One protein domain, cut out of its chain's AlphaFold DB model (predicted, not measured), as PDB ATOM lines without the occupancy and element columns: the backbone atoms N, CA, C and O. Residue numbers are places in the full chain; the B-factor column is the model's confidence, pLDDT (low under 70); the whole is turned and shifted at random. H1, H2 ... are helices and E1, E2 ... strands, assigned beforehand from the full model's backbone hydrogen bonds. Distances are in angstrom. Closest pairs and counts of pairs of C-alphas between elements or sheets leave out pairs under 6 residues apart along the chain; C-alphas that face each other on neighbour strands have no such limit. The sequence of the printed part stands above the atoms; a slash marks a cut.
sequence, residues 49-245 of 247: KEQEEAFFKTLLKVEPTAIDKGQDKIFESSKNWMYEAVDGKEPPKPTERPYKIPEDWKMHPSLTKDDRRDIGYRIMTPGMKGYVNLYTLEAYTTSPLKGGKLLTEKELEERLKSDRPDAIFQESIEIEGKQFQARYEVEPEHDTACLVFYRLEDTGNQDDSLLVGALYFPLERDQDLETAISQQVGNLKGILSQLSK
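Overview. This is residues 49 to 245 of the 247 residues of an uncharacterized protein of Abiotrophia sp. HMSC24B09 (UniProt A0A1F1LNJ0). A twisted sheet of seven strands curls round the long helix H3; H1 lies on the same face, over E7, and H2 covers part of the opposite face. The hairpin of E1 and E2 packs on residues 235 to 243 of H3, and the loop of residues 77 to 95 within that hairpin reaches far out at one end of the longest axis. The printed part has 197 residues with three named helices and nine named strands, in the order H1 E1 E2 E3 E4 E5 H2 E6 E7 E8 E9 H3; the class is mixed, helices and strands. It is compact, with a radius of gyration of the C-alphas of 17.0 A, and elongated, spanning 59 by 36 by 32 A.

Arrangement. Begin with the large antiparallel sheet, whose order is E3 (residues 105 to 107), E4 (118 to 123), E5 (130 to 138), E9 (209 to 218), E8 (192 to 200), E7 (178 to 187), E6 (169 to 175). It holds two meanders, E3 E4 E5 and E6 E7 E8 E9, each strand the antiparallel neighbour of the one before. Look between the neighbours E5 and E9 for N 133 and O 214, within hydrogen-bond range at 2.8 A; in the hairpin of E8 and E9, N 195 and O 215 are 2.9 A apart. H3, residues 223 to 243, is on this sheet, and the C-alphas of Gly 213 in E9 and Leu 236 are their closest, 6.9 A. On the same face H1, residues 49 to 60, is 9.1 A in height over the sheet, only just over E7 alone, with 2 C-alphas each falling on E8 and E6. H1 and H3 are close but not clearly touching, the C-alphas of Leu 59 and Ser 230 being closest at 6.2 A. On the opposite face is H2, residues 153 to 163, at a height of 8.3 A, giving three layers, helices on both faces of a sheet. E1, residues 71 to 76, and E2, residues 96 to 101, form an antiparallel hairpin with N 73 and O 99 at 2.9 A. The closest C-alphas of E2 and H3 are those of Tyr 99 and Gln 242, 5.9 A. In H1, H2 and H3 every O i to N i+4 pair is within hydrogen-bond range.

Along the chain. Find C-alpha 49, where H1 begins, at (178.609, 295.403, 257.224). E9 runs 29.0 A from C-alpha 209 at (201.498, 284.234, 276.668); E7 is 28.8 A long, E8 26.2 A, E5 26.1 A. H3, 30.3 A, ends with C-alpha 243 at (204.374, 294.918, 276.695).

Size, cuts and confidence. The C-alphas farthest apart are those of Gly 88 and Gln 223, 58.9 A. The printed part has no cut; the links E1 to E2 and E5 to H2 are long. Residues 84 to 90 have pLDDT under 70.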
ATOM      1  N   LYS A  49     177.402 296.234 257.164       88.31
ATOM      2  CA  LYS A  49     178.609 295.403 257.224       88.31
ATOM      3  C   LYS A  49     179.787 296.025 256.468       88.31
ATOM      4  O   LYS A  49     180.908 295.982 256.968       88.31
ATOM      5  N   GLU A  50     179.555 296.611 255.296       91.62
ATOM      6  CA  GLU A  50     180.595 297.310 254.529       91.62
ATOM      7  C   GLU A  50     181.123 298.547 255.275       91.62
ATOM      8  O   GLU A  50     182.333 298.783 255.297       91.62
ATOM      9  N   GLN A  51     180.240 299.303 255.938       91.81
ATOM     10  CA  GLN A  51     180.625 300.432 256.791       91.81
ATOM     11  C   GLN A  51     181.455 299.977 258.001       91.81
ATOM     12  O   GLN A  51     182.492 300.579 258.293       91.81
ATOM     13  N   GLU A  52     181.057 298.889 258.669       94.06
ATOM     14  CA  GLU A  52     181.835 298.306 259.768       94.06
ATOM     15  C   GLU A  52     183.214 297.830 259.308       94.06
ATOM     16  O   GLU A  52     184.213 298.080 259.981       94.06
ATOM     17  N   GLU A  53     183.298 297.172 258.149       95.94
ATOM     18  CA  GLU A  53     184.569 296.692 257.605       95.94
ATOM     19  C   GLU A  53     185.501 297.862 257.255       95.94
ATOM     20  O   GLU A  53     186.701 297.826 257.549       95.94
ATOM     21  N   ALA A  54     184.962 298.926 256.652       96.12
ATOM     22  CA  ALA A  54     185.719 300.134 256.335       96.12
ATOM     23  C   ALA A  54     186.232 300.835 257.603       96.12
ATOM     24  O   ALA A  54     187.390 301.275 257.649       96.12
ATOM     25  N   PHE A  55     185.401 300.903 258.646       96.50
ATOM     26  CA  PHE A  55     185.787 301.473 259.929       96.50
ATOM     27  C   PHE A  55     186.856 300.620 260.621       96.50
ATOM     28  O   PHE A  55     187.909 301.144 260.983       96.50
ATOM     29  N   PHE A  56     186.670 299.298 260.690       98.12
ATOM     30  CA  PHE A  56     187.669 298.354 261.195       98.12
ATOM     31  C   PHE A  56     189.028 298.554 260.510       98.12
ATOM     32  O   PHE A  56     190.028 298.808 261.185       98.12
ATOM     33  N   LYS A  57     189.064 298.568 259.171       98.19
ATOM     34  CA  LYS A  57     190.291 298.819 258.392       98.19
ATOM     35  C   LYS A  57     190.914 300.186 258.665       98.19
ATOM     36  O   LYS A  57     192.127 300.343 258.524       98.19
ATOM     37  N   THR A  58     190.115 301.183 259.031       97.88
ATOM     38  CA  THR A  58     190.613 302.505 259.430       97.88
ATOM     39  C   THR A  58     191.306 302.434 260.789       97.88
ATOM     40  O   THR A  58     192.439 302.895 260.914       97.88
ATOM     41  N   LEU A  59     190.703 301.760 261.774       98.38
ATOM     42  CA  LEU A  59     191.310 301.549 263.095       98.38
ATOM     43  C   LEU A  59     192.619 300.744 263.018       98.38
ATOM     44  O   LEU A  59     193.586 301.025 263.736       98.38
ATOM     45  N   LEU A  60     192.703 299.767 262.110       98.44
ATOM     46  CA  LEU A  60     193.930 298.993 261.904       98.44
ATOM     47  C   LEU A  60     195.110 299.844 261.419       98.44
ATOM     48  O   LEU A  60     196.244 299.532 261.780       98.44
ATOM     49  N   LYS A  61     194.859 300.939 260.692       98.19
ATOM     50  CA  LYS A  61     195.890 301.871 260.196       98.19
ATOM     51  C   LYS A  61     196.353 302.898 261.229       98.19
ATOM     52  O   LYS A  61     197.288 303.642 260.962       98.19
ATOM     53  N   VAL A  62     195.691 302.984 262.381       98.56
ATOM     54  CA  VAL A  62     196.106 303.893 263.454       98.56
ATOM     55  C   VAL A  62     197.475 303.469 263.981       98.56
ATOM     56  O   VAL A  62     197.651 302.321 264.394       98.56
ATOM     57  N   GLU A  63     198.425 304.394 264.007       98.19
ATOM     58  CA  GLU A  63     199.770 304.129 264.514       98.19
ATOM     59  C   GLU A  63     199.810 304.071 266.054       98.19
ATOM     60  O   GLU A  63     199.016 304.740 266.729       98.19
ATOM     61  N   PRO A  64     200.736 303.295 266.643       97.62
ATOM     62  CA  PRO A  64     200.935 303.264 268.088       97.62
ATOM     63  C   PRO A  64     201.297 304.647 268.636       97.62
ATOM     64  O   PRO A  64     202.165 305.344 268.113       97.62
ATOM     65  N   THR A  65     200.660 305.045 269.735       96.62
ATOM     66  CA  THR A  65     200.979 306.295 270.437       96.62
ATOM     67  C   THR A  65     202.010 306.032 271.529       96.62
ATOM     68  O   THR A  65     201.816 305.170 272.385       96.62
ATOM     69  N   ALA A  66     203.110 306.787 271.532       94.19
ATOM     70  CA  ALA A  66     204.088 306.731 272.615       94.19
ATOM     71  C   ALA A  66     203.488 307.296 273.917       94.19
ATOM     72  O   ALA A  66     203.003 308.428 273.951       94.19
ATOM     73  N   ILE A  67     203.532 306.514 274.999       92.88
ATOM     74  CA  ILE A  67     203.001 306.904 276.314       92.88
ATOM     75  C   ILE A  67     204.174 307.252 277.229       92.88
ATOM     76  O   ILE A  67     204.650 306.441 278.022       92.88
ATOM     77  N   ASP A  68     204.660 308.485 277.104       82.50
ATOM     78  CA  ASP A  68     205.814 308.960 277.879       82.50
ATOM     79  C   ASP A  68     205.418 309.455 279.279       82.50
ATOM     80  O   ASP A  68     206.200 309.372 280.235       82.50
ATOM     81  N   LYS A  69     204.180 309.947 279.399       82.38
ATOM     82  CA  LYS A  69     203.563 310.476 280.619       82.38
ATOM     83  C   LYS A  69     202.358 309.614 280.974       82.38
ATOM     84  O   LYS A  69     201.561 309.286 280.100       82.38
ATOM     85  N   GLY A  70     202.260 309.214 282.236       84.25
ATOM     86  CA  GLY A  70     201.282 308.227 282.663       84.25
ATOM     87  C   GLY A  70     201.607 307.623 284.022       84.25
ATOM     88  O   GLY A  70     202.588 308.007 284.662       84.25
ATOM     89  N   GLN A  71     200.786 306.668 284.453       88.50
ATOM     90  CA  GLN A  71     201.053 305.891 285.666       88.50
ATOM     91  C   GLN A  71     201.850 304.634 285.315       88.50
ATOM     92  O   GLN A  71     201.477 303.913 284.389       88.50
ATOM     93  N   ASP A  72     202.902 304.350 286.080       93.56
ATOM     94  CA  ASP A  72     203.645 303.097 285.957       93.56
ATOM     95  C   ASP A  72     202.820 301.929 286.513       93.56
ATOM     96  O   ASP A  72     202.213 302.008 287.590       93.56
ATOM     97  N   LYS A  73     202.800 300.833 285.761       95.50
ATOM     98  CA  LYS A  73     202.100 299.590 286.078       95.50
ATOM     99  C   LYS A  73     202.983 298.392 285.746       95.50
ATOM    100  O   LYS A  73     203.937 298.496 284.978       95.50
ATOM    101  N   ILE A  74     202.639 297.249 286.331       95.75
ATOM    102  CA  ILE A  74     203.249 295.953 286.031       95.75
ATOM    103  C   ILE A  74     202.166 295.044 285.461       95.75
ATOM    104  O   ILE A  74     201.070 294.971 286.014       95.75
ATOM    105  N   PHE A  75     202.479 294.378 284.357       95.94
ATOM    106  CA  PHE A  75     201.661 293.329 283.766       95.94
ATOM    107  C   PHE A  75     202.435 292.013 283.816       95.94
ATOM    108  O   PHE A  75     203.605 291.972 283.443       95.94
ATOM    109  N   GLU A  76     201.822 290.951 284.311       94.50
ATOM    110  CA  GLU A  76     202.442 289.633 284.411       94.50
ATOM    111  C   GLU A  76     202.067 288.767 283.205       94.50
ATOM    112  O   GLU A  76     200.987 288.894 282.625       94.50
ATOM    113  N   SER A  77     202.973 287.872 282.826       92.00
ATOM    114  CA  SER A  77     202.701 286.830 281.844       92.00
ATOM    115  C   SER A  77     201.679 285.799 282.347       92.00
ATOM    116  O   SER A  77     201.316 285.729 283.530       92.00
ATOM    117  N   SER A  78     201.192 284.982 281.416       89.00
ATOM    118  CA  SER A  78     200.280 283.889 281.704       89.00
ATOM    119  C   SER A  78     200.946 282.826 282.568       89.00
ATOM    120  O   SER A  78     202.155 282.602 282.526       89.00
ATOM    121  N   LYS A  79     200.128 282.116 283.347       86.00
ATOM    122  CA  LYS A  79     200.622 281.029 284.200       86.00
ATOM    123  C   LYS A  79     200.748 279.702 283.458       86.00
ATOM    124  O   LYS A  79     201.353 278.803 284.023       86.00
ATOM    125  N   ASN A  80     200.200 279.535 282.253       85.50
ATOM    126  CA  ASN A  80     200.286 278.330 281.412       85.50
ATOM    127  C   ASN A  80     200.054 277.027 282.179       85.50
ATOM    128  O   ASN A  80     200.772 276.038 282.016       85.50
ATOM    129  N   TRP A  81     199.054 277.027 283.061       78.06
ATOM    130  CA  TRP A  81     198.742 275.886 283.925       78.06
ATOM    131  C   TRP A  81     199.880 275.431 284.861       78.06
ATOM    132  O   TRP A  81     199.864 274.303 285.358       78.06
ATOM    133  N   MET A  82     200.866 276.289 285.133       76.94
ATOM    134  CA  MET A  82     201.997 276.042 286.038       76.94
ATOM    135  C   MET A  82     201.587 276.242 287.509       76.94
ATOM    136  O   MET A  82     202.162 277.047 288.234       76.94
ATOM    137  N   TYR A  83     200.548 275.528 287.950       70.62
ATOM    138  CA  TYR A  83     200.009 275.619 289.316       70.62
ATOM    139  C   TYR A  83     200.685 274.667 290.310       70.62
ATOM    140  O   TYR A  83     200.565 274.846 291.519       70.62
ATOM    141  N   GLU A  84     201.385 273.648 289.812       61.66
ATOM    142  CA  GLU A  84     201.949 272.571 290.622       61.66
ATOM    143  C   GLU A  84     203.469 272.553 290.512       61.66
ATOM    144  O   GLU A  84     204.029 272.698 289.424       61.66
ATOM    145  N   ALA A  85     204.130 272.314 291.643       61.47
ATOM    146  CA  ALA A  85     205.544 271.995 291.658       61.47
ATOM    147  C   ALA A  85     205.779 270.694 290.878       61.47
ATOM    148  O   ALA A  85     205.282 269.634 291.263       61.47
ATOM    149  N   VAL A  86     206.546 270.764 289.794       64.06
ATOM    150  CA  VAL A  86     207.033 269.572 289.091       64.06
ATOM    151  C   VAL A  86     208.392 269.222 289.689       64.06
ATOM    152  O   VAL A  86     209.251 270.088 289.851       64.06
ATOM    153  N   ASP A  87     208.560 267.965 290.099       63.88
ATOM    154  CA  ASP A  87     209.793 267.453 290.712       63.88
ATOM    155  C   ASP A  87     210.260 268.227 291.963       63.88
ATOM    156  O   ASP A  87     211.455 268.387 292.215       63.88
ATOM    157  N   GLY A  88     209.313 268.731 292.764       62.84
ATOM    158  CA  GLY A  88     209.600 269.426 294.026       62.84
ATOM    159  C   GLY A  88     210.176 270.839 293.876       62.84
ATOM    160  O   GLY A  88     210.603 271.422 294.871       62.84
ATOM    161  N   LYS A  89     210.188 271.401 292.662       64.25
ATOM    162  CA  LYS A  89     210.567 272.798 292.404       64.25
ATOM    163  C   LYS A  89     209.325 273.673 292.314       64.25
ATOM    164  O   LYS A  89     208.352 273.281 291.680       64.25
ATOM    165  N   GLU A  90     209.367 274.853 292.931       68.19
ATOM    166  CA  GLU A  90     208.299 275.846 292.785       68.19
ATOM    167  C   GLU A  90     208.064 276.178 291.302       68.19
ATOM    168  O   GLU A  90     209.025 276.192 290.523       68.19
ATOM    169  N   PRO A  91     206.806 276.436 290.898       72.38
ATOM    170  CA  PRO A  91     206.526 276.884 289.544       72.38
ATOM    171  C   PRO A  91     207.286 278.188 289.253       72.38
ATOM    172  O   PRO A  91     207.469 279.012 290.157       72.38
ATOM    173  N   PRO A  92     207.749 278.388 288.008       74.69
ATOM    174  CA  PRO A  92     208.449 279.609 287.642       74.69
ATOM    175  C   PRO A  92     207.549 280.822 287.885       74.69
ATOM    176  O   PRO A  92     206.331 280.779 287.685       74.69
ATOM    177  N   LYS A  93     208.159 281.914 288.347       82.25
ATOM    178  CA  LYS A  93     207.440 283.175 288.518       82.25
ATOM    179  C   LYS A  93     207.079 283.743 287.144       82.25
ATOM    180  O   LYS A  93     207.939 283.704 286.263       82.25
ATOM    181  N   PRO A  94     205.873 284.310 286.979       86.00
ATOM    182  CA  PRO A  94     205.531 285.046 285.774       86.00
ATOM    183  C   PRO A  94     206.527 286.179 285.513       86.00
ATOM    184  O   PRO A  94     206.964 286.879 286.430       86.00
ATOM    185  N   THR A  95     206.867 286.374 284.247       90.19
ATOM    186  CA  THR A  95     207.594 287.534 283.749       90.19
ATOM    187  C   THR A  95     206.788 288.800 284.013       90.19
ATOM    188  O   THR A  95     205.726 289.018 283.438       90.19
ATOM    189  N   GLU A  96     207.341 289.685 284.840       93.31
ATOM    190  CA  GLU A  96     206.806 291.028 285.066       93.31
ATOM    191  C   GLU A  96     207.218 291.976 283.927       93.31
ATOM    192  O   GLU A  96     208.398 292.053 283.556       93.31
ATOM    193  N   ARG A  97     206.253 292.708 283.367       93.44
ATOM    194  CA  ARG A  97     206.419 293.652 282.256       93.44
ATOM    195  C   ARG A  97     206.003 295.050 282.716       93.44
ATOM    196  O   ARG A  97     204.812 295.281 282.937       93.44
ATOM    197  N   PRO A  98     206.949 295.984 282.897       94.25
ATOM    198  CA  PRO A  98     206.599 297.360 283.200       94.25
ATOM    199  C   PRO A  98     205.983 298.039 281.976       94.25
ATOM    200  O   PRO A  98     206.471 297.884 280.857       94.25
ATOM    201  N   TYR A  99     204.927 298.811 282.199       95.75
ATOM    202  CA  TYR A  99     204.286 299.626 281.171       95.75
ATOM    203  C   TYR A  99     203.690 300.892 281.779       95.75
ATOM    204  O   TYR A  99     203.438 300.966 282.983       95.75
ATOM    205  N   LYS A 100     203.454 301.886 280.928       95.69
ATOM    206  CA  LYS A 100     202.763 303.122 281.289       95.69
ATOM    207  C   LYS A 100     201.365 303.146 280.703       95.69
ATOM    208  O   LYS A 100     201.179 302.801 279.535       95.69
ATOM    209  N   ILE A 101     200.404 303.605 281.502       94.25
ATOM    210  CA  ILE A 101     199.031 303.865 281.052       94.25
ATOM    211  C   ILE A 101     198.794 305.363 280.814       94.25
ATOM    212  O   ILE A 101     199.325 306.172 281.583       94.25
ATOM    213  N   PRO A 102     197.982 305.743 279.812       94.12
ATOM    214  CA  PRO A 102     197.543 307.121 279.607       94.12
ATOM    215  C   PRO A 102     196.844 307.715 280.841       94.12
ATOM    216  O   PRO A 102     196.220 307.000 281.626       94.12
ATOM    217  N   GLU A 103     196.924 309.036 281.019       92.25
ATOM    218  CA  GLU A 103     196.332 309.734 282.177       92.25
ATOM    219  C   GLU A 103     194.795 309.701 282.197       92.25
ATOM    220  O   GLU A 103     194.172 309.764 283.261       92.25
ATOM    221  N   ASP A 104     194.180 309.598 281.023       92.19
ATOM    222  CA  ASP A 104     192.737 309.495 280.825       92.19
ATOM    223  C   ASP A 104     192.206 308.072 281.064       92.19
ATOM    224  O   ASP A 104     191.002 307.851 280.964       92.19
ATOM    225  N   TRP A 105     193.055 307.106 281.430       95.06
ATOM    226  CA  TRP A 105     192.635 305.749 281.779       95.06
ATOM    227  C   TRP A 105     192.634 305.543 283.288       95.06
ATOM    228  O   TRP A 105     193.607 305.824 283.991       95.06
ATOM    229  N   LYS A 106     191.533 305.000 283.811       95.19
ATOM    230  CA  LYS A 106     191.395 304.689 285.237       95.19
ATOM    231  C   LYS A 106     191.005 303.240 285.432       95.19
ATOM    232  O   LYS A 106     189.988 302.801 284.909       95.19
ATOM    233  N   MET A 107     191.794 302.511 286.218       95.50
ATOM    234  CA  MET A 107     191.483 301.126 286.572       95.50
ATOM    235  C   MET A 107     190.090 301.051 287.209       95.50
ATOM    236  O   MET A 107     189.766 301.836 288.104       95.50
ATOM    237  N   HIS A 108     189.268 300.124 286.727       94.75
ATOM    238  CA  HIS A 108     187.890 299.956 287.161       94.75
ATOM    239  C   HIS A 108     187.730 298.625 287.909       94.75
ATOM    240  O   HIS A 108     187.921 297.566 287.302       94.75
ATOM    241  N   PRO A 109     187.339 298.634 289.200       93.06
ATOM    242  CA  PRO A 109     187.281 297.416 290.010       93.06
ATOM    243  C   PRO A 109     186.361 296.327 289.452       93.06
ATOM    244  O   PRO A 109     186.692 295.156 289.538       93.06
ATOM    245  N   SER A 110     185.224 296.689 288.847       93.81
ATOM    246  CA  SER A 110     184.295 295.689 288.293       93.81
ATOM    247  C   SER A 110     184.762 295.062 286.978       93.81
ATOM    248  O   SER A 110     184.196 294.059 286.563       93.81
ATOM    249  N   LEU A 111     185.736 295.680 286.302       92.56
ATOM    250  CA  LEU A 111     186.310 295.172 285.054       92.56
ATOM    251  C   LEU A 111     187.638 294.438 285.301       92.56
ATOM    252  O   LEU A 111     188.158 293.805 284.396       92.56
ATOM    253  N   THR A 112     188.189 294.534 286.514       95.81
ATOM    254  CA  THR A 112     189.489 293.968 286.882       95.81
ATOM    255  C   THR A 112     189.278 292.725 287.732       95.81
ATOM    256  O   THR A 112     188.728 292.817 288.829       95.81
ATOM    257  N   LYS A 113     189.732 291.564 287.252       94.69
ATOM    258  CA  LYS A 113     189.726 290.321 288.044       94.69
ATOM    259  C   LYS A 113     191.060 290.080 288.743       94.69
ATOM    260  O   LYS A 113     191.087 289.513 289.832       94.69
ATOM    261  N   ASP A 114     192.152 290.517 288.122       93.12
ATOM    262  CA  ASP A 114     193.524 290.399 288.612       93.12
ATOM    263  C   ASP A 114     194.279 291.664 288.182       93.12
ATOM    264  O   ASP A 114     194.434 291.919 286.988       93.12
ATOM    265  N   ASP A 115     194.753 292.461 289.143       91.56
ATOM    266  CA  ASP A 115     195.371 293.771 288.894       91.56
ATOM    267  C   ASP A 115     196.736 293.707 288.190       91.56
ATOM    268  O   ASP A 115     197.335 294.750 287.913       91.56
ATOM    269  N   ARG A 116     197.204 292.498 287.857       92.56
ATOM    270  CA  ARG A 116     198.439 292.244 287.116       92.56
ATOM    271  C   ARG A 116     198.237 291.465 285.819       92.56
ATOM    272  O   ARG A 116     199.156 291.472 285.008       92.56
ATOM    273  N   ARG A 117     197.100 290.791 285.602       92.25
ATOM    274  CA  ARG A 117     196.898 289.880 284.445       92.25
ATOM    275  C   ARG A 117     195.522 289.919 283.789       92.25
ATOM    276  O   ARG A 117     195.378 289.359 282.711       92.25
ATOM    277  N   ASP A 118     194.519 290.508 284.431       95.75
ATOM    278  CA  ASP A 118     193.153 290.651 283.904       95.75
ATOM    279  C   ASP A 118     192.607 291.992 284.402       95.75
ATOM    280  O   ASP A 118     191.926 292.080 285.433       95.75
ATOM    281  N   ILE A 119     193.038 293.049 283.710       97.38
ATOM    282  CA  ILE A 119     192.906 294.437 284.140       97.38
ATOM    283  C   ILE A 119     191.942 295.165 283.218       97.38
ATOM    284  O   ILE A 119     192.152 295.214 282.007       97.38
ATOM    285  N   GLY A 120     190.944 295.813 283.812       97.88
ATOM    286  CA  GLY A 120     190.008 296.666 283.100       97.88
ATOM    287  C   GLY A 120     190.206 298.141 283.432       97.88
ATOM    288  O   GLY A 120     190.222 298.539 284.600       97.88
ATOM    289  N   TYR A 121     190.307 298.971 282.403       97.69
ATOM    290  CA  TYR A 121     190.433 300.420 282.479       97.69
ATOM    291  C   TYR A 121     189.196 301.086 281.901       97.69
ATOM    292  O   TYR A 121     188.789 300.795 280.785       97.69
ATOM    293  N   ARG A 122     188.621 302.041 282.623       97.12
ATOM    294  CA  ARG A 122     187.636 302.966 282.073       97.12
ATOM    295  C   ARG A 122     188.349 304.127 281.388       97.12
ATOM    296  O   ARG A 122     189.257 304.718 281.976       97.12
ATOM    297  N   ILE A 123     187.886 304.478 280.194       96.31
ATOM    298  CA  ILE A 123     188.346 305.648 279.445       96.31
ATOM    299  C   ILE A 123     187.579 306.874 279.951       96.31
ATOM    300  O   ILE A 123     186.352 306.849 280.079       96.31
ATOM    301  N   MET A 124     188.311 307.935 280.282       93.81
ATOM    302  CA  MET A 124     187.782 309.180 280.845       93.81
ATOM    303  C   MET A 124     187.777 310.337 279.837       93.81
ATOM    304  O   MET A 124     187.532 311.480 280.224       93.81
ATOM    305  N   THR A 125     188.043 310.049 278.563       91.19
ATOM    306  CA  THR A 125     187.988 311.006 277.455       91.19
ATOM    307  C   THR A 125     186.597 311.637 277.368       91.19
ATOM    308  O   THR A 125     185.604 310.909 277.284       91.19
ATOM    309  N   PRO A 126     186.483 312.978 277.406       86.50
ATOM    310  CA  PRO A 126     185.195 313.650 277.283       86.50
ATOM    311  C   PRO A 126     184.450 313.216 276.017       86.50
ATOM    312  O   PRO A 126     185.047 313.117 274.952       86.50
ATOM    313  N   GLY A 127     183.148 312.954 276.137       84.56
ATOM    314  CA  GLY A 127     182.303 312.548 275.007       84.56
ATOM    315  C   GLY A 127     182.373 311.062 274.639       84.56
ATOM    316  O   GLY A 127     181.445 310.564 274.018       84.56
ATOM    317  N   MET A 128     183.383 310.317 275.098       89.50
ATOM    318  CA  MET A 128     183.518 308.889 274.801       89.50
ATOM    319  C   MET A 128     183.201 308.031 276.030       89.50
ATOM    320  O   MET A 128     183.798 308.180 277.097       89.50
ATOM    321  N   LYS A 129     182.280 307.076 275.875       90.75
ATOM    322  CA  LYS A 129     182.067 306.000 276.850       90.75
ATOM    323  C   LYS A 129     182.762 304.744 276.344       90.75
ATOM    324  O   LYS A 129     182.267 304.098 275.435       90.75
ATOM    325  N   GLY A 130     183.894 304.394 276.939       95.06
ATOM    326  CA  GLY A 130     184.622 303.191 276.557       95.06
ATOM    327  C   GLY A 130     185.437 302.611 277.698       95.06
ATOM    328  O   GLY A 130     185.614 303.231 278.757       95.06
ATOM    329  N   TYR A 131     185.934 301.404 277.480       97.38
ATOM    330  CA  TYR A 131     186.840 300.731 278.396       97.38
ATOM    331  C   TYR A 131     187.827 299.850 277.639       97.38
ATOM    332  O   TYR A 131     187.611 299.487 276.485       97.38
ATOM    333  N   VAL A 132     188.931 299.526 278.301       98.25
ATOM    334  CA  VAL A 132     189.985 298.661 277.785       98.25
ATOM    335  C   VAL A 132     190.206 297.513 278.740       98.25
ATOM    336  O   VAL A 132     190.356 297.744 279.935       98.25
ATOM    337  N   ASN A 133     190.301 296.302 278.209       98.25
ATOM    338  CA  ASN A 133     190.748 295.138 278.958       98.25
ATOM    339  C   ASN A 133     192.129 294.710 278.460       98.25
ATOM    340  O   ASN A 133     192.330 294.529 277.259       98.25
ATOM    341  N   LEU A 134     193.065 294.533 279.389       98.31
ATOM    342  CA  LEU A 134     194.363 293.909 279.150       98.31
ATOM    343  C   LEU A 134     194.391 292.578 279.887       98.31
ATOM    344  O   LEU A 134     194.233 292.548 281.111       98.31
ATOM    345  N   TYR A 135     194.591 291.490 279.152       97.75
ATOM    346  CA  TYR A 135     194.633 290.162 279.745       97.75
ATOM    347  C   TYR A 135     195.558 289.201 279.005       97.75
ATOM    348  O   TYR A 135     195.982 289.451 277.880       97.75
ATOM    349  N   THR A 136     195.911 288.103 279.669       96.06
ATOM    350  CA  THR A 136     196.664 287.002 279.062       96.06
ATOM    351  C   THR A 136     195.795 285.765 278.930       96.06
ATOM    352  O   THR A 136     195.092 285.388 279.868       96.06
ATOM    353  N   LEU A 137     195.917 285.084 277.798       95.50
ATOM    354  CA  LEU A 137     195.429 283.726 277.612       95.50
ATOM    355  C   LEU A 137     196.612 282.754 277.548       95.50
ATOM    356  O   LEU A 137     197.748 283.130 277.253       95.50
ATOM    357  N   GLU A 138     196.325 281.481 277.798       93.62
ATOM    358  CA  GLU A 138     197.348 280.435 277.811       93.62
ATOM    359  C   GLU A 138     197.878 280.174 276.399       93.62
ATOM    360  O   GLU A 138     197.092 279.835 275.510       93.62
ATOM    361  N   ALA A 139     199.195 280.271 276.209       94.69
ATOM    362  CA  ALA A 139     199.860 280.029 274.924       94.69
ATOM    363  C   ALA A 139     200.151 278.545 274.658       94.69
ATOM    364  O   ALA A 139     200.753 278.196 273.646       94.69
ATOM    365  N   TYR A 140     199.733 277.668 275.572       92.88
ATOM    366  CA  TYR A 140     199.945 276.230 275.505       92.88
ATOM    367  C   TYR A 140     198.622 275.495 275.738       92.88
ATOM    368  O   TYR A 140     197.774 275.922 276.530       92.88
ATOM    369  N   THR A 141     198.440 274.356 275.068       88.06
ATOM    370  CA  THR A 141     197.274 273.474 275.273       88.06
ATOM    371  C   THR A 141     197.369 272.656 276.560       88.06
ATOM    372  O   THR A 141     196.359 272.220 277.108       88.06
ATOM    373  N   THR A 142     198.586 272.463 277.062       87.75
ATOM    374  CA  THR A 142     198.910 271.789 278.324       87.75
ATOM    375  C   THR A 142     200.131 272.462 278.945       87.75
ATOM    376  O   THR A 142     200.838 273.197 278.263       87.75
ATOM    377  N   SER A 143     200.397 272.231 280.233       87.25
ATOM    378  CA  SER A 143     201.530 272.884 280.898       87.25
ATOM    379  C   SER A 143     202.867 272.599 280.187       87.25
ATOM    380  O   SER A 143     203.183 271.425 279.951       87.25
ATOM    381  N   PRO A 144     203.700 273.621 279.914       88.31
ATOM    382  CA  PRO A 144     205.029 273.427 279.331       88.31
ATOM    383  C   PRO A 144     205.952 272.595 280.235       88.31
ATOM    384  O   PRO A 144     206.800 271.858 279.735       88.31
ATOM    385  N   LEU A 145     205.728 272.597 281.558       85.44
ATOM    386  CA  LEU A 145     206.445 271.732 282.509       85.44
ATOM    387  C   LEU A 145     206.135 270.236 282.322       85.44
ATOM    388  O   LEU A 145     206.887 269.385 282.790       85.44
ATOM    389  N   LYS A 146     205.033 269.906 281.639       85.75
ATOM    390  CA  LYS A 146     204.604 268.536 281.317       85.75
ATOM    391  C   LYS A 146     204.787 268.221 279.822       85.75
ATOM    392  O   LYS A 146     204.140 267.319 279.299       85.75
ATOM    393  N   GLY A 147     205.668 268.956 279.133       85.81
ATOM    394  CA  GLY A 147     205.955 268.770 277.706       85.81
ATOM    395  C   GLY A 147     204.954 269.443 276.762       85.81
ATOM    396  O   GLY A 147     204.910 269.097 275.580       85.81
ATOM    397  N   GLY A 148     204.150 270.380 277.272       88.31
ATOM    398  CA  GLY A 148     203.261 271.207 276.464       88.31
ATOM    399  C   GLY A 148     204.023 271.993 275.400       88.31
ATOM    400  O   GLY A 148     205.154 272.432 275.614       88.31
ATOM    401  N   LYS A 149     203.391 272.161 274.240       92.00
ATOM    402  CA  LYS A 149     203.926 272.935 273.116       92.00
ATOM    403  C   LYS A 149     203.133 274.218 272.942       92.00
ATOM    404  O   LYS A 149     201.951 274.259 273.294       92.00
ATOM    405  N   LEU A 150     203.811 275.227 272.406       94.00
ATOM    406  CA  LEU A 150     203.179 276.473 272.003       94.00
ATOM    407  C   LEU A 150     202.057 276.175 270.999       94.00
ATOM    408  O   LEU A 150     202.167 275.222 270.219       94.00
ATOM    409  N   LEU A 151     200.991 276.974 271.040       95.69
ATOM    410  CA  LEU A 151     199.864 276.859 270.119       95.69
ATOM    411  C   LEU A 151     200.352 276.878 268.666       95.69
ATOM    412  O   LEU A 151     201.069 277.780 268.235       95.69
ATOM    413  N   THR A 152     199.911 275.891 267.896       95.44
ATOM    414  CA  THR A 152     199.977 275.943 266.435       95.44
ATOM    415  C   THR A 152     199.019 277.007 265.898       95.44
ATOM    416  O   THR A 152     198.086 277.414 266.584       95.44
ATOM    417  N   GLU A 153     199.184 277.416 264.639       94.00
ATOM    418  CA  GLU A 153     198.287 278.380 263.982       94.00
ATOM    419  C   GLU A 153     196.806 277.973 264.082       94.00
ATOM    420  O   GLU A 153     195.944 278.793 264.396       94.00
ATOM    421  N   LYS A 154     196.511 276.680 263.905       95.81
ATOM    422  CA  LYS A 154     195.152 276.147 264.035       95.81
ATOM    423  C   LYS A 154     194.617 276.262 265.468       95.81
ATOM    424  O   LYS A 154     193.475 276.664 265.660       95.81
ATOM    425  N   GLU A 155     195.420 275.894 266.464       96.81
ATOM    426  CA  GLU A 155     195.006 275.961 267.874       96.81
ATOM    427  C   GLU A 155     194.891 277.413 268.359       96.81
ATOM    428  O   GLU A 155     194.031 277.717 269.184       96.81
ATOM    429  N   LEU A 156     195.726 278.312 267.830       96.62
ATOM    430  CA  LEU A 156     195.611 279.748 268.051       96.62
ATOM    431  C   LEU A 156     194.267 280.251 267.521       96.62
ATOM    432  O   LEU A 156     193.516 280.847 268.281       96.62
ATOM    433  N   GLU A 157     193.924 279.949 266.270       96.44
ATOM    434  CA  GLU A 157     192.645 280.342 265.665       96.44
ATOM    435  C   GLU A 157     191.433 279.804 266.452       96.44
ATOM    436  O   GLU A 157     190.469 280.531 266.701       96.44
ATOM    437  N   GLU A 158     191.481 278.546 266.904       96.50
ATOM    438  CA  GLU A 158     190.453 277.973 267.785       96.50
ATOM    439  C   GLU A 158     190.372 278.718 269.127       96.50
ATOM    440  O   GLU A 158     189.274 278.994 269.620       96.50
ATOM    441  N   ARG A 159     191.516 279.105 269.705       96.12
ATOM    442  CA  ARG A 159     191.561 279.901 270.937       96.12
ATOM    443  C   ARG A 159     190.972 281.293 270.735       96.12
ATOM    444  O   ARG A 159     190.202 281.728 271.588       96.12
ATOM    445  N   LEU A 160     191.290 281.965 269.627       97.06
ATOM    446  CA  LEU A 160     190.748 283.288 269.315       97.06
ATOM    447  C   LEU A 160     189.227 283.223 269.168       97.06
ATOM    448  O   LEU A 160     188.526 284.044 269.757       97.06
ATOM    449  N   LYS A 161     188.708 282.222 268.444       96.56
ATOM    450  CA  LYS A 161     187.261 281.977 268.301       96.56
ATOM    451  C   LYS A 161     186.578 281.683 269.628       96.56
ATOM    452  O   LYS A 161     185.465 282.142 269.839       96.56
ATOM    453  N   SER A 162     187.232 280.942 270.517       96.62
ATOM    454  CA  SER A 162     186.686 280.679 271.848       96.62
ATOM    455  C   SER A 162     186.664 281.922 272.739       96.62
ATOM    456  O   SER A 162     185.780 282.017 273.583       96.62
ATOM    457  N   ASP A 163     187.636 282.828 272.599       96.69
ATOM    458  CA  ASP A 163     187.669 284.091 273.349       96.69
ATOM    459  C   ASP A 163     186.621 285.082 272.826       96.69
ATOM    460  O   ASP A 163     185.976 285.769 273.612       96.69
ATOM    461  N   ARG A 164     186.437 285.127 271.498       95.31
ATOM    462  CA  ARG A 164     185.488 286.007 270.795       95.31
ATOM    463  C   ARG A 164     184.702 285.232 269.740       95.31
ATOM    464  O   ARG A 164     185.120 285.207 268.572       95.31
ATOM    465  N   PRO A 165     183.603 284.568 270.125       94.56
ATOM    466  CA  PRO A 165     182.802 283.790 269.185       94.56
ATOM    467  C   PRO A 165     182.086 284.673 268.157       94.56
ATOM    468  O   PRO A 165     181.956 284.258 267.007       94.56
ATOM    469  N   ASP A 166     181.723 285.900 268.541       94.25
ATOM    470  CA  ASP A 166     180.856 286.788 267.757       94.25
ATOM    471  C   ASP A 166     181.620 287.824 266.913       94.25
ATOM    472  O   ASP A 166     181.026 288.689 266.271       94.25
ATOM    473  N   ALA A 167     182.954 287.738 266.862       95.56
ATOM    474  CA  ALA A 167     183.743 288.637 266.028       95.56
ATOM    475  C   ALA A 167     183.471 288.412 264.528       95.56
ATOM    476  O   ALA A 167     183.616 287.305 264.001       95.56
ATOM    477  N   ILE A 168     183.131 289.500 263.840       96.12
ATOM    478  CA  ILE A 168     182.674 289.541 262.447       96.12
ATOM    479  C   ILE A 168     183.798 289.819 261.440       96.12
ATOM    480  O   ILE A 168     183.655 289.469 260.267       96.12
ATOM    481  N   PHE A 169     184.923 290.391 261.888       97.94
ATOM    482  CA  PHE A 169     186.122 290.597 261.067       97.94
ATOM    483  C   PHE A 169     187.392 290.153 261.787       97.94
ATOM    484  O   PHE A 169     187.459 290.147 263.019       97.94
ATOM    485  N   GLN A 170     188.404 289.802 260.992       97.69
ATOM    486  CA  GLN A 170     189.732 289.427 261.457       97.69
ATOM    487  C   GLN A 170     190.791 289.818 260.425       97.69
ATOM    488  O   GLN A 170     190.582 289.622 259.228       97.69
ATOM    489  N   GLU A 171     191.931 290.329 260.888       98.06
ATOM    490  CA  GLU A 171     193.069 290.670 260.032       98.06
ATOM    491  C   GLU A 171     194.397 290.539 260.792       98.06
ATOM    492  O   GLU A 171     194.483 290.853 261.981       98.06
ATOM    493  N   SER A 172     195.443 290.083 260.100       97.88
ATOM    494  CA  SER A 172     196.813 290.087 260.623       97.88
ATOM    495  C   SER A 172     197.419 291.475 260.452       97.88
ATOM    496  O   SER A 172     197.427 292.005 259.342       97.88
ATOM    497  N   ILE A 173     197.980 292.039 261.518       97.88
ATOM    498  CA  ILE A 173     198.673 293.329 261.471       97.88
ATOM    499  C   ILE A 173     200.039 293.246 262.146       97.88
ATOM    500  O   ILE A 173     200.303 292.360 262.959       97.88
ATOM    501  N   GLU A 174     200.889 294.222 261.855       97.50
ATOM    502  CA  GLU A 174     202.156 294.412 262.549       97.50
ATOM    503  C   GLU A 174     202.093 295.667 263.425       97.50
ATOM    504  O   GLU A 174     201.618 296.715 262.993       97.50
ATOM    505  N   ILE A 175     202.569 295.556 264.663       96.50
ATOM    506  CA  ILE A 175     202.731 296.667 265.602       96.50
ATOM    507  C   ILE A 175     204.187 296.628 266.072       96.50
ATOM    508  O   ILE A 175     204.587 295.666 266.727       96.50
ATOM    509  N   GLU A 176     204.982 297.650 265.736       93.50
ATOM    510  CA  GLU A 176     206.400 297.763 266.140       93.50
ATOM    511  C   GLU A 176     207.221 296.482 265.852       93.50
ATOM    512  O   GLU A 176     207.957 295.977 266.702       93.50
ATOM    513  N   GLY A 177     207.061 295.900 264.656       93.75
ATOM    514  CA  GLY A 177     207.786 294.690 264.242       93.75
ATOM    515  C   GLY A 177     207.273 293.378 264.849       93.75
ATOM    516  O   GLY A 177     207.891 292.330 264.661       93.75
ATOM    517  N   LYS A 178     206.166 293.406 265.600       95.88
ATOM    518  CA  LYS A 178     205.537 292.218 266.194       95.88
ATOM    519  C   LYS A 178     204.195 291.945 265.522       95.88
ATOM    520  O   LYS A 178     203.410 292.859 265.294       95.88
ATOM    521  N   GLN A 179     203.936 290.676 265.218       97.12
ATOM    522  CA  GLN A 179     202.710 290.235 264.554       97.12
ATOM    523  C   GLN A 179     201.560 290.087 265.557       97.12
ATOM    524  O   GLN A 179     201.737 289.506 266.631       97.12
ATOM    525  N   PHE A 180     200.385 290.595 265.184       98.38
ATOM    526  CA  PHE A 180     199.143 290.502 265.945       98.38
ATOM    527  C   PHE A 180     198.000 290.011 265.053       98.38
ATOM    528  O   PHE A 180     197.937 290.328 263.868       98.38
ATOM    529  N   GLN A 181     197.053 289.290 265.648       98.38
ATOM    530  CA  GLN A 181     195.727 289.077 265.074       98.38
ATOM    531  C   GLN A 181     194.782 290.131 265.643       98.38
ATOM    532  O   GLN A 181     194.620 290.217 266.860       98.38
ATOM    533  N   ALA A 182     194.164 290.933 264.784       98.56
ATOM    534  CA  ALA A 182     193.116 291.864 265.167       98.56
ATOM    535  C   ALA A 182     191.749 291.253 264.857       98.56
ATOM    536  O   ALA A 182     191.570 290.683 263.782       98.56
ATOM    537  N   ARG A 183     190.779 291.379 265.766       98.50
ATOM    538  CA  ARG A 183     189.385 290.970 265.537       98.50
ATOM    539  C   ARG A 183     188.426 292.085 265.938       98.50
ATOM    540  O   ARG A 183     188.747 292.899 266.805       98.50
ATOM    541  N   TYR A 184     187.269 292.114 265.290       98.38
ATOM    542  CA  TYR A 184     186.248 293.140 265.485       98.38
ATOM    543  C   TYR A 184     184.892 292.509 265.756       98.38
ATOM    544  O   TYR A 184     184.479 291.603 265.034       98.38
ATOM    545  N   GLU A 185     184.210 293.000 266.778       96.38
ATOM    546  CA  GLU A 185     182.915 292.523 267.257       96.38
ATOM    547  C   GLU A 185     181.964 293.713 267.409       96.38
ATOM    548  O   GLU A 185     182.386 294.814 267.765       96.38
ATOM    549  N   VAL A 186     180.683 293.482 267.127       95.38
ATOM    550  CA  VAL A 186     179.609 294.472 267.246       95.38
ATOM    551  C   VAL A 186     178.511 293.873 268.110       95.38
ATOM    552  O   VAL A 186     178.021 292.784 267.821       95.38
ATOM    553  N   GLU A 187     178.101 294.606 269.140       92.75
ATOM    554  CA  GLU A 187     177.042 294.241 270.079       92.75
ATOM    555  C   GLU A 187     175.928 295.309 270.036       92.75
ATOM    556  O   GLU A 187     175.899 296.214 270.878       92.75
ATOM    557  N   PRO A 188     174.991 295.245 269.065       90.06
ATOM    558  CA  PRO A 188     173.954 296.267 268.895       90.06
ATOM    559  C   PRO A 188     173.043 296.418 270.113       90.06
ATOM    560  O   PRO A 188     172.593 297.518 270.419       90.06
ATOM    561  N   GLU A 189     172.792 295.322 270.835       89.56
ATOM    562  CA  GLU A 189     171.961 295.313 272.046       89.56
ATOM    563  C   GLU A 189     172.557 296.160 273.182       89.56
ATOM    564  O   GLU A 189     171.822 296.654 274.040       89.56
ATOM    565  N   HIS A 190     173.878 296.355 273.164       88.25
ATOM    566  CA  HIS A 190     174.623 297.131 274.151       88.25
ATOM    567  C   HIS A 190     175.135 298.469 273.607       88.25
ATOM    568  O   HIS A 190     175.766 299.213 274.357       88.25
ATOM    569  N   ASP A 191     174.837 298.795 272.344       92.62
ATOM    570  CA  ASP A 191     175.340 299.984 271.646       92.62
ATOM    571  C   ASP A 191     176.881 300.080 271.666       92.62
ATOM    572  O   ASP A 191     177.464 301.157 271.805       92.62
ATOM    573  N   THR A 192     177.565 298.934 271.567       95.12
ATOM    574  CA  THR A 192     179.032 298.851 271.666       95.12
ATOM    575  C   THR A 192     179.668 298.035 270.550       95.12
ATOM    576  O   THR A 192     179.121 297.032 270.102       95.12
ATOM    577  N   ALA A 193     180.869 298.434 270.146       97.19
ATOM    578  CA  ALA A 193     181.796 297.631 269.359       97.19
ATOM    579  C   ALA A 193     183.069 297.350 270.163       97.19
ATOM    580  O   ALA A 193     183.426 298.087 271.089       97.19
ATOM    581  N   CYS A 194     183.761 296.277 269.790       97.88
ATOM    582  CA  CYS A 194     185.014 295.858 270.397       97.88
ATOM    583  C   CYS A 194     186.070 295.591 269.321       97.88
ATOM    584  O   CYS A 194     185.886 294.750 268.441       97.88
ATOM    585  N   LEU A 195     187.209 296.276 269.430       98.75
ATOM    586  CA  LEU A 195     188.428 295.972 268.686       98.75
ATOM    587  C   LEU A 195     189.402 295.264 269.622       98.75
ATOM    588  O   LEU A 195     189.795 295.823 270.645       98.75
ATOM    589  N   VAL A 196     189.827 294.058 269.266       98.69
ATOM    590  CA  VAL A 196     190.757 293.268 270.075       98.69
ATOM    591  C   VAL A 196     192.003 292.901 269.284       98.69
ATOM    592  O   VAL A 196     191.925 292.563 268.107       98.69
ATOM    593  N   PHE A 197     193.155 292.960 269.944       98.81
ATOM    594  CA  PHE A 197     194.450 292.556 269.412       98.81
ATOM    595  C   PHE A 197     195.006 291.392 270.223       98.81
ATOM    596  O   PHE A 197     195.037 291.447 271.453       98.81
ATOM    597  N   TYR A 198     195.507 290.382 269.521       98.62
ATOM    598  CA  TYR A 198     196.118 289.188 270.089       98.62
ATOM    599  C   TYR A 198     197.546 289.034 269.593       98.62
ATOM    600  O   TYR A 198     197.774 289.021 268.385       98.62
ATOM    601  N   ARG A 199     198.497 288.831 270.502       97.50
ATOM    602  CA  ARG A 199     199.862 288.425 270.157       97.50
ATOM    603  C   ARG A 199     200.219 287.135 270.862       97.50
ATOM    604  O   ARG A 199     200.278 287.100 272.088       97.50
ATOM    605  N   LEU A 200     200.489 286.100 270.076       97.31
ATOM    606  CA  LEU A 200     201.145 284.901 270.572       97.31
ATOM    607  C   LEU A 200     202.630 285.212 270.760       97.31
ATOM    608  O   LEU A 200     203.321 285.596 269.816       97.31
ATOM    609  N   GLU A 201     203.104 285.087 271.989       94.69
ATOM    610  CA  GLU A 201     204.523 285.170 272.299       94.69
ATOM    611  C   GLU A 201     205.212 283.851 271.973       94.69
ATOM    612  O   GLU A 201     204.665 282.781 272.221       94.69
ATOM    613  N   ASP A 202     206.412 283.949 271.415       91.38
ATOM    614  CA  ASP A 202     207.290 282.817 271.124       91.38
ATOM    615  C   ASP A 202     208.722 283.240 271.470       91.38
ATOM    616  O   ASP A 202     209.572 283.467 270.609       91.38
ATOM    617  N   THR A 203     208.947 283.511 272.757       86.19
ATOM    618  CA  THR A 203     210.261 283.911 273.281       86.19
ATOM    619  C   THR A 203     211.095 282.705 273.711       86.19
ATOM    620  O   THR A 203     212.268 282.851 274.053       86.19
ATOM    621  N   GLY A 204     210.503 281.506 273.687       84.31
ATOM    622  CA  GLY A 204     211.114 280.265 274.156       84.31
ATOM    623  C   GLY A 204     211.027 280.085 275.673       84.31
ATOM    624  O   GLY A 204     211.586 279.123 276.207       84.31
ATOM    625  N   ASN A 205     210.329 280.985 276.371       85.44
ATOM    626  CA  ASN A 205     210.115 280.907 277.810       85.44
ATOM    627  C   ASN A 205     208.831 280.135 278.128       85.44
ATOM    628  O   ASN A 205     207.846 280.187 277.404       85.44
ATOM    629  N   GLN A 206     208.809 279.432 279.262       87.25
ATOM    630  CA  GLN A 206     207.656 278.611 279.675       87.25
ATOM    631  C   GLN A 206     206.413 279.439 280.048       87.25
ATOM    632  O   GLN A 206     205.322 278.899 280.231       87.25
ATOM    633  N   ASP A 207     206.568 280.747 280.181       87.31
ATOM    634  CA  ASP A 207     205.509 281.698 280.471       87.31
ATOM    635  C   ASP A 207     205.139 282.560 279.249       87.31
ATOM    636  O   ASP A 207     204.451 283.571 279.400       87.31
ATOM    637  N   ASP A 208     205.540 282.154 278.035       92.31
ATOM    638  CA  ASP A 208     205.024 282.743 276.795       92.31
ATOM    639  C   ASP A 208     203.492 282.804 276.851       92.31
ATOM    640  O   ASP A 208     202.823 281.855 277.261       92.31
ATOM    641  N   SER A 209     202.924 283.957 276.516       94.25
ATOM    642  CA  SER A 209     201.498 284.234 276.668       94.25
ATOM    643  C   SER A 209     200.850 284.534 275.328       94.25
ATOM    644  O   SER A 209     201.488 285.012 274.394       94.25
ATOM    645  N   LEU A 210     199.538 284.336 275.256       96.81
ATOM    646  CA  LEU A 210     198.731 285.054 274.286       96.81
ATOM    647  C   LEU A 210     198.325 286.387 274.933       96.81
ATOM    648  O   LEU A 210     197.413 286.429 275.758       96.81
ATOM    649  N   LEU A 211     199.062 287.455 274.620       97.44
ATOM    650  CA  LEU A 211     198.802 288.814 275.099       97.44
ATOM    651  C   LEU A 211     197.572 289.380 274.391       97.44
ATOM    652  O   LEU A 211     197.521 289.374 273.159       97.44
ATOM    653  N   VAL A 212     196.617 289.902 275.161       98.62
ATOM    654  CA  VAL A 212     195.358 290.433 274.642       98.62
ATOM    655  C   VAL A 212     195.121 291.860 275.111       98.62
ATOM    656  O   VAL A 212     195.219 292.167 276.301       98.62
ATOM    657  N   GLY A 213     194.776 292.727 274.163       98.62
ATOM    658  CA  GLY A 213     194.279 294.070 274.428       98.62
ATOM    659  C   GLY A 213     192.970 294.298 273.689       98.62
ATOM    660  O   GLY A 213     192.957 294.262 272.463       98.62
ATOM    661  N   ALA A 214     191.886 294.535 274.422       98.62
ATOM    662  CA  ALA A 214     190.554 294.767 273.870       98.62
ATOM    663  C   ALA A 214     190.071 296.178 274.212       98.62
ATOM    664  O   ALA A 214     190.082 296.556 275.380       98.62
ATOM    665  N   LEU A 215     189.634 296.936 273.211       98.62
ATOM    666  CA  LEU A 215     189.043 298.264 273.339       98.62
ATOM    667  C   LEU A 215     187.556 298.188 272.999       98.62
ATOM    668  O   LEU A 215     187.203 297.836 271.878       98.62
ATOM    669  N   TYR A 216     186.718 298.599 273.945       97.94
ATOM    670  CA  TYR A 216     185.276 298.723 273.786       97.94
ATOM    671  C   TYR A 216     184.888 300.194 273.664       97.94
ATOM    672  O   TYR A 216     185.340 301.033 274.455       97.94
ATOM    673  N   PHE A 217     184.042 300.505 272.689       97.25
ATOM    674  CA  PHE A 217     183.613 301.862 272.360       97.25
ATOM    675  C   PHE A 217     182.176 301.873 271.814       97.25
ATOM    676  O   PHE A 217     181.668 300.812 271.456       97.25
ATOM    677  N   PRO A 218     181.497 303.035 271.780       95.25
ATOM    678  CA  PRO A 218     180.112 303.118 271.317       95.25
ATOM    679  C   PRO A 218     179.983 302.808 269.818       95.25
ATOM    680  O   PRO A 218     180.921 303.066 269.064       95.25
ATOM    681  N   LEU A 219     178.830 302.294 269.376       92.88
ATOM    682  CA  LEU A 219     178.566 302.071 267.943       92.88
ATOM    683  C   LEU A 219     178.282 303.359 267.171       92.88
ATOM    684  O   LEU A 219     178.543 303.409 265.961       92.88
ATOM    685  N   GLU A 220     177.757 304.374 267.862       89.00
ATOM    686  CA  GLU A 220     177.598 305.724 267.328       89.00
ATOM    687  C   GLU A 220     178.940 306.246 266.783       89.00
ATOM    688  O   GLU A 220     180.001 306.016 267.364       89.00
ATOM    689  N   ARG A 221     178.892 306.917 265.628       82.69
ATOM    690  CA  ARG A 221     180.075 307.312 264.849       82.69
ATOM    691  C   ARG A 221     179.919 308.698 264.245       82.69
ATOM    692  O   ARG A 221     179.777 308.870 263.037       82.69
ATOM    693  N   ASP A 222     179.939 309.710 265.103       91.94
ATOM    694  CA  ASP A 222     180.242 311.059 264.634       91.94
ATOM    695  C   ASP A 222     181.762 311.270 264.515       91.94
ATOM    696  O   ASP A 222     182.574 310.485 265.011       91.94
ATOM    697  N   GLN A 223     182.154 312.344 263.832       91.12
ATOM    698  CA  GLN A 223     183.557 312.648 263.554       91.12
ATOM    699  C   GLN A 223     184.405 312.828 264.829       91.12
ATOM    700  O   GLN A 223     185.584 312.454 264.848       91.12
ATOM    701  N   ASP A 224     183.831 313.402 265.889       93.19
ATOM    702  CA  ASP A 224     184.542 313.639 267.146       93.19
ATOM    703  C   ASP A 224     184.767 312.309 267.873       93.19
ATOM    704  O   ASP A 224     185.859 312.048 268.390       93.19
ATOM    705  N   LEU A 225     183.766 311.428 267.848       94.44
ATOM    706  CA  LEU A 225     183.837 310.104 268.442       94.44
ATOM    707  C   LEU A 225     184.789 309.181 267.675       94.44
ATOM    708  O   LEU A 225     185.603 308.514 268.307       94.44
ATOM    709  N   GLU A 226     184.790 309.187 266.340       95.25
ATOM    710  CA  GLU A 226     185.772 308.432 265.543       95.25
ATOM    711  C   GLU A 226     187.213 308.887 265.819       95.25
ATOM    712  O   GLU A 226     188.135 308.066 265.911       95.25
ATOM    713  N   THR A 227     187.409 310.195 266.008       95.56
ATOM    714  CA  THR A 227     188.705 310.766 266.390       95.56
ATOM    715  C   THR A 227     189.115 310.291 267.785       95.56
ATOM    716  O   THR A 227     190.249 309.839 267.975       95.56
ATOM    717  N   ALA A 228     188.193 310.325 268.752       96.06
ATOM    718  CA  ALA A 228     188.436 309.826 270.101       96.06
ATOM    719  C   ALA A 228     188.751 308.322 270.096       96.06
ATOM    720  O   ALA A 228     189.748 307.913 270.687       96.06
ATOM    721  N   ILE A 229     187.976 307.503 269.377       97.31
ATOM    722  CA  ILE A 229     188.212 306.059 269.233       97.31
ATOM    723  C   ILE A 229     189.600 305.812 268.644       97.31
ATOM    724  O   ILE A 229     190.369 305.033 269.207       97.31
ATOM    725  N   SER A 230     189.963 306.518 267.571       97.38
ATOM    726  CA  SER A 230     191.280 306.389 266.939       97.38
ATOM    727  C   SER A 230     192.411 306.719 267.914       97.38
ATOM    728  O   SER A 230     193.386 305.975 268.002       97.38
ATOM    729  N   GLN A 231     192.268 307.771 268.722       96.56
ATOM    730  CA  GLN A 231     193.239 308.084 269.773       96.56
ATOM    731  C   GLN A 231     193.382 306.927 270.778       96.56
ATOM    732  O   GLN A 231     194.497 306.569 271.159       96.56
ATOM    733  N   GLN A 232     192.273 306.304 271.186       97.81
ATOM    734  CA  GLN A 232     192.307 305.187 272.133       97.81
ATOM    735  C   GLN A 232     192.871 303.899 271.522       97.81
ATOM    736  O   GLN A 232     193.568 303.157 272.216       97.81
ATOM    737  N   VAL A 233     192.665 303.661 270.224       98.56
ATOM    738  CA  VAL A 233     193.349 302.586 269.488       98.56
ATOM    739  C   VAL A 233     194.857 302.827 269.464       98.56
ATOM    740  O   VAL A 233     195.621 301.905 269.749       98.56
ATOM    741  N   GLY A 234     195.293 304.059 269.192       98.31
ATOM    742  CA  GLY A 234     196.707 304.437 269.228       98.31
ATOM    743  C   GLY A 234     197.326 304.208 270.608       98.31
ATOM    744  O   GLY A 234     198.391 303.597 270.714       98.31
ATOM    745  N   ASN A 235     196.628 304.609 271.673       97.75
ATOM    746  CA  ASN A 235     197.032 304.354 273.057       97.75
ATOM    747  C   ASN A 235     197.140 302.850 273.365       97.75
ATOM    748  O   ASN A 235     198.151 302.407 273.910       97.75
ATOM    749  N   LEU A 236     196.134 302.051 272.990       98.56
ATOM    750  CA  LEU A 236     196.144 300.601 273.206       98.56
ATOM    751  C   LEU A 236     197.317 299.938 272.476       98.56
ATOM    752  O   LEU A 236     198.063 299.175 273.090       98.56
ATOM    753  N   LYS A 237     197.530 300.270 271.199       98.62
ATOM    754  CA  LYS A 237     198.687 299.794 270.429       98.62
ATOM    755  C   LYS A 237     200.003 300.206 271.090       98.62
ATOM    756  O   LYS A 237     200.891 299.375 271.225       98.62
ATOM    757  N   GLY A 238     200.102 301.436 271.596       97.50
ATOM    758  CA  GLY A 238     201.260 301.919 272.351       97.50
ATOM    759  C   GLY A 238     201.561 301.112 273.620       97.50
ATOM    760  O   GLY A 238     202.724 300.842 273.928       97.50
ATOM    761  N   ILE A 239     200.531 300.684 274.354       97.44
ATOM    762  CA  ILE A 239     200.690 299.780 275.505       97.44
ATOM    763  C   ILE A 239     201.135 298.393 275.042       97.44
ATOM    764  O   ILE A 239     202.091 297.848 275.592       97.44
ATOM    765  N   LEU A 240     200.487 297.829 274.021       97.75
ATOM    766  CA  LEU A 240     200.845 296.515 273.481       97.75
ATOM    767  C   LEU A 240     202.293 296.488 272.976       97.75
ATOM    768  O   LEU A 240     202.996 295.511 273.232       97.75
ATOM    769  N   SER A 241     202.773 297.573 272.363       96.31
ATOM    770  CA  SER A 241     204.179 297.745 271.990       96.31
ATOM    771  C   SER A 241     205.108 297.708 273.199       96.31
ATOM    772  O   SER A 241     206.120 297.018 273.165       96.31
ATOM    773  N   GLN A 242     204.778 298.410 274.291       95.38
ATOM    774  CA  GLN A 242     205.575 298.372 275.527       95.38
ATOM    775  C   GLN A 242     205.637 296.963 276.121       95.38
ATOM    776  O   GLN A 242     206.714 296.510 276.503       95.38
ATOM    777  N   LEU A 243     204.495 296.272 276.157       95.38
ATOM    778  CA  LEU A 243     204.374 294.918 276.695       95.38
ATOM    779  C   LEU A 243     205.044 293.856 275.812       95.38
ATOM    780  O   LEU A 243     205.376 292.786 276.312       95.38
ATOM    781  N   SER A 244     205.262 294.152 274.530       93.56
ATOM    782  CA  SER A 244     205.831 293.219 273.549       93.56
ATOM    783  C   SER A 244     207.322 293.416 273.283       93.56
ATOM    784  O   SER A 244     207.869 292.759 272.395       93.56
ATOM    785  N   LYS A 245     207.986 294.318 274.015       88.00
ATOM    786  CA  LYS A 245     209.435 294.515 273.905       88.00
ATOM    787  C   LYS A 245     210.164 293.232 274.297       88.00
ATOM    788  O   LYS A 245     209.880 292.652 275.345       88.00
TER     789      LYS A 245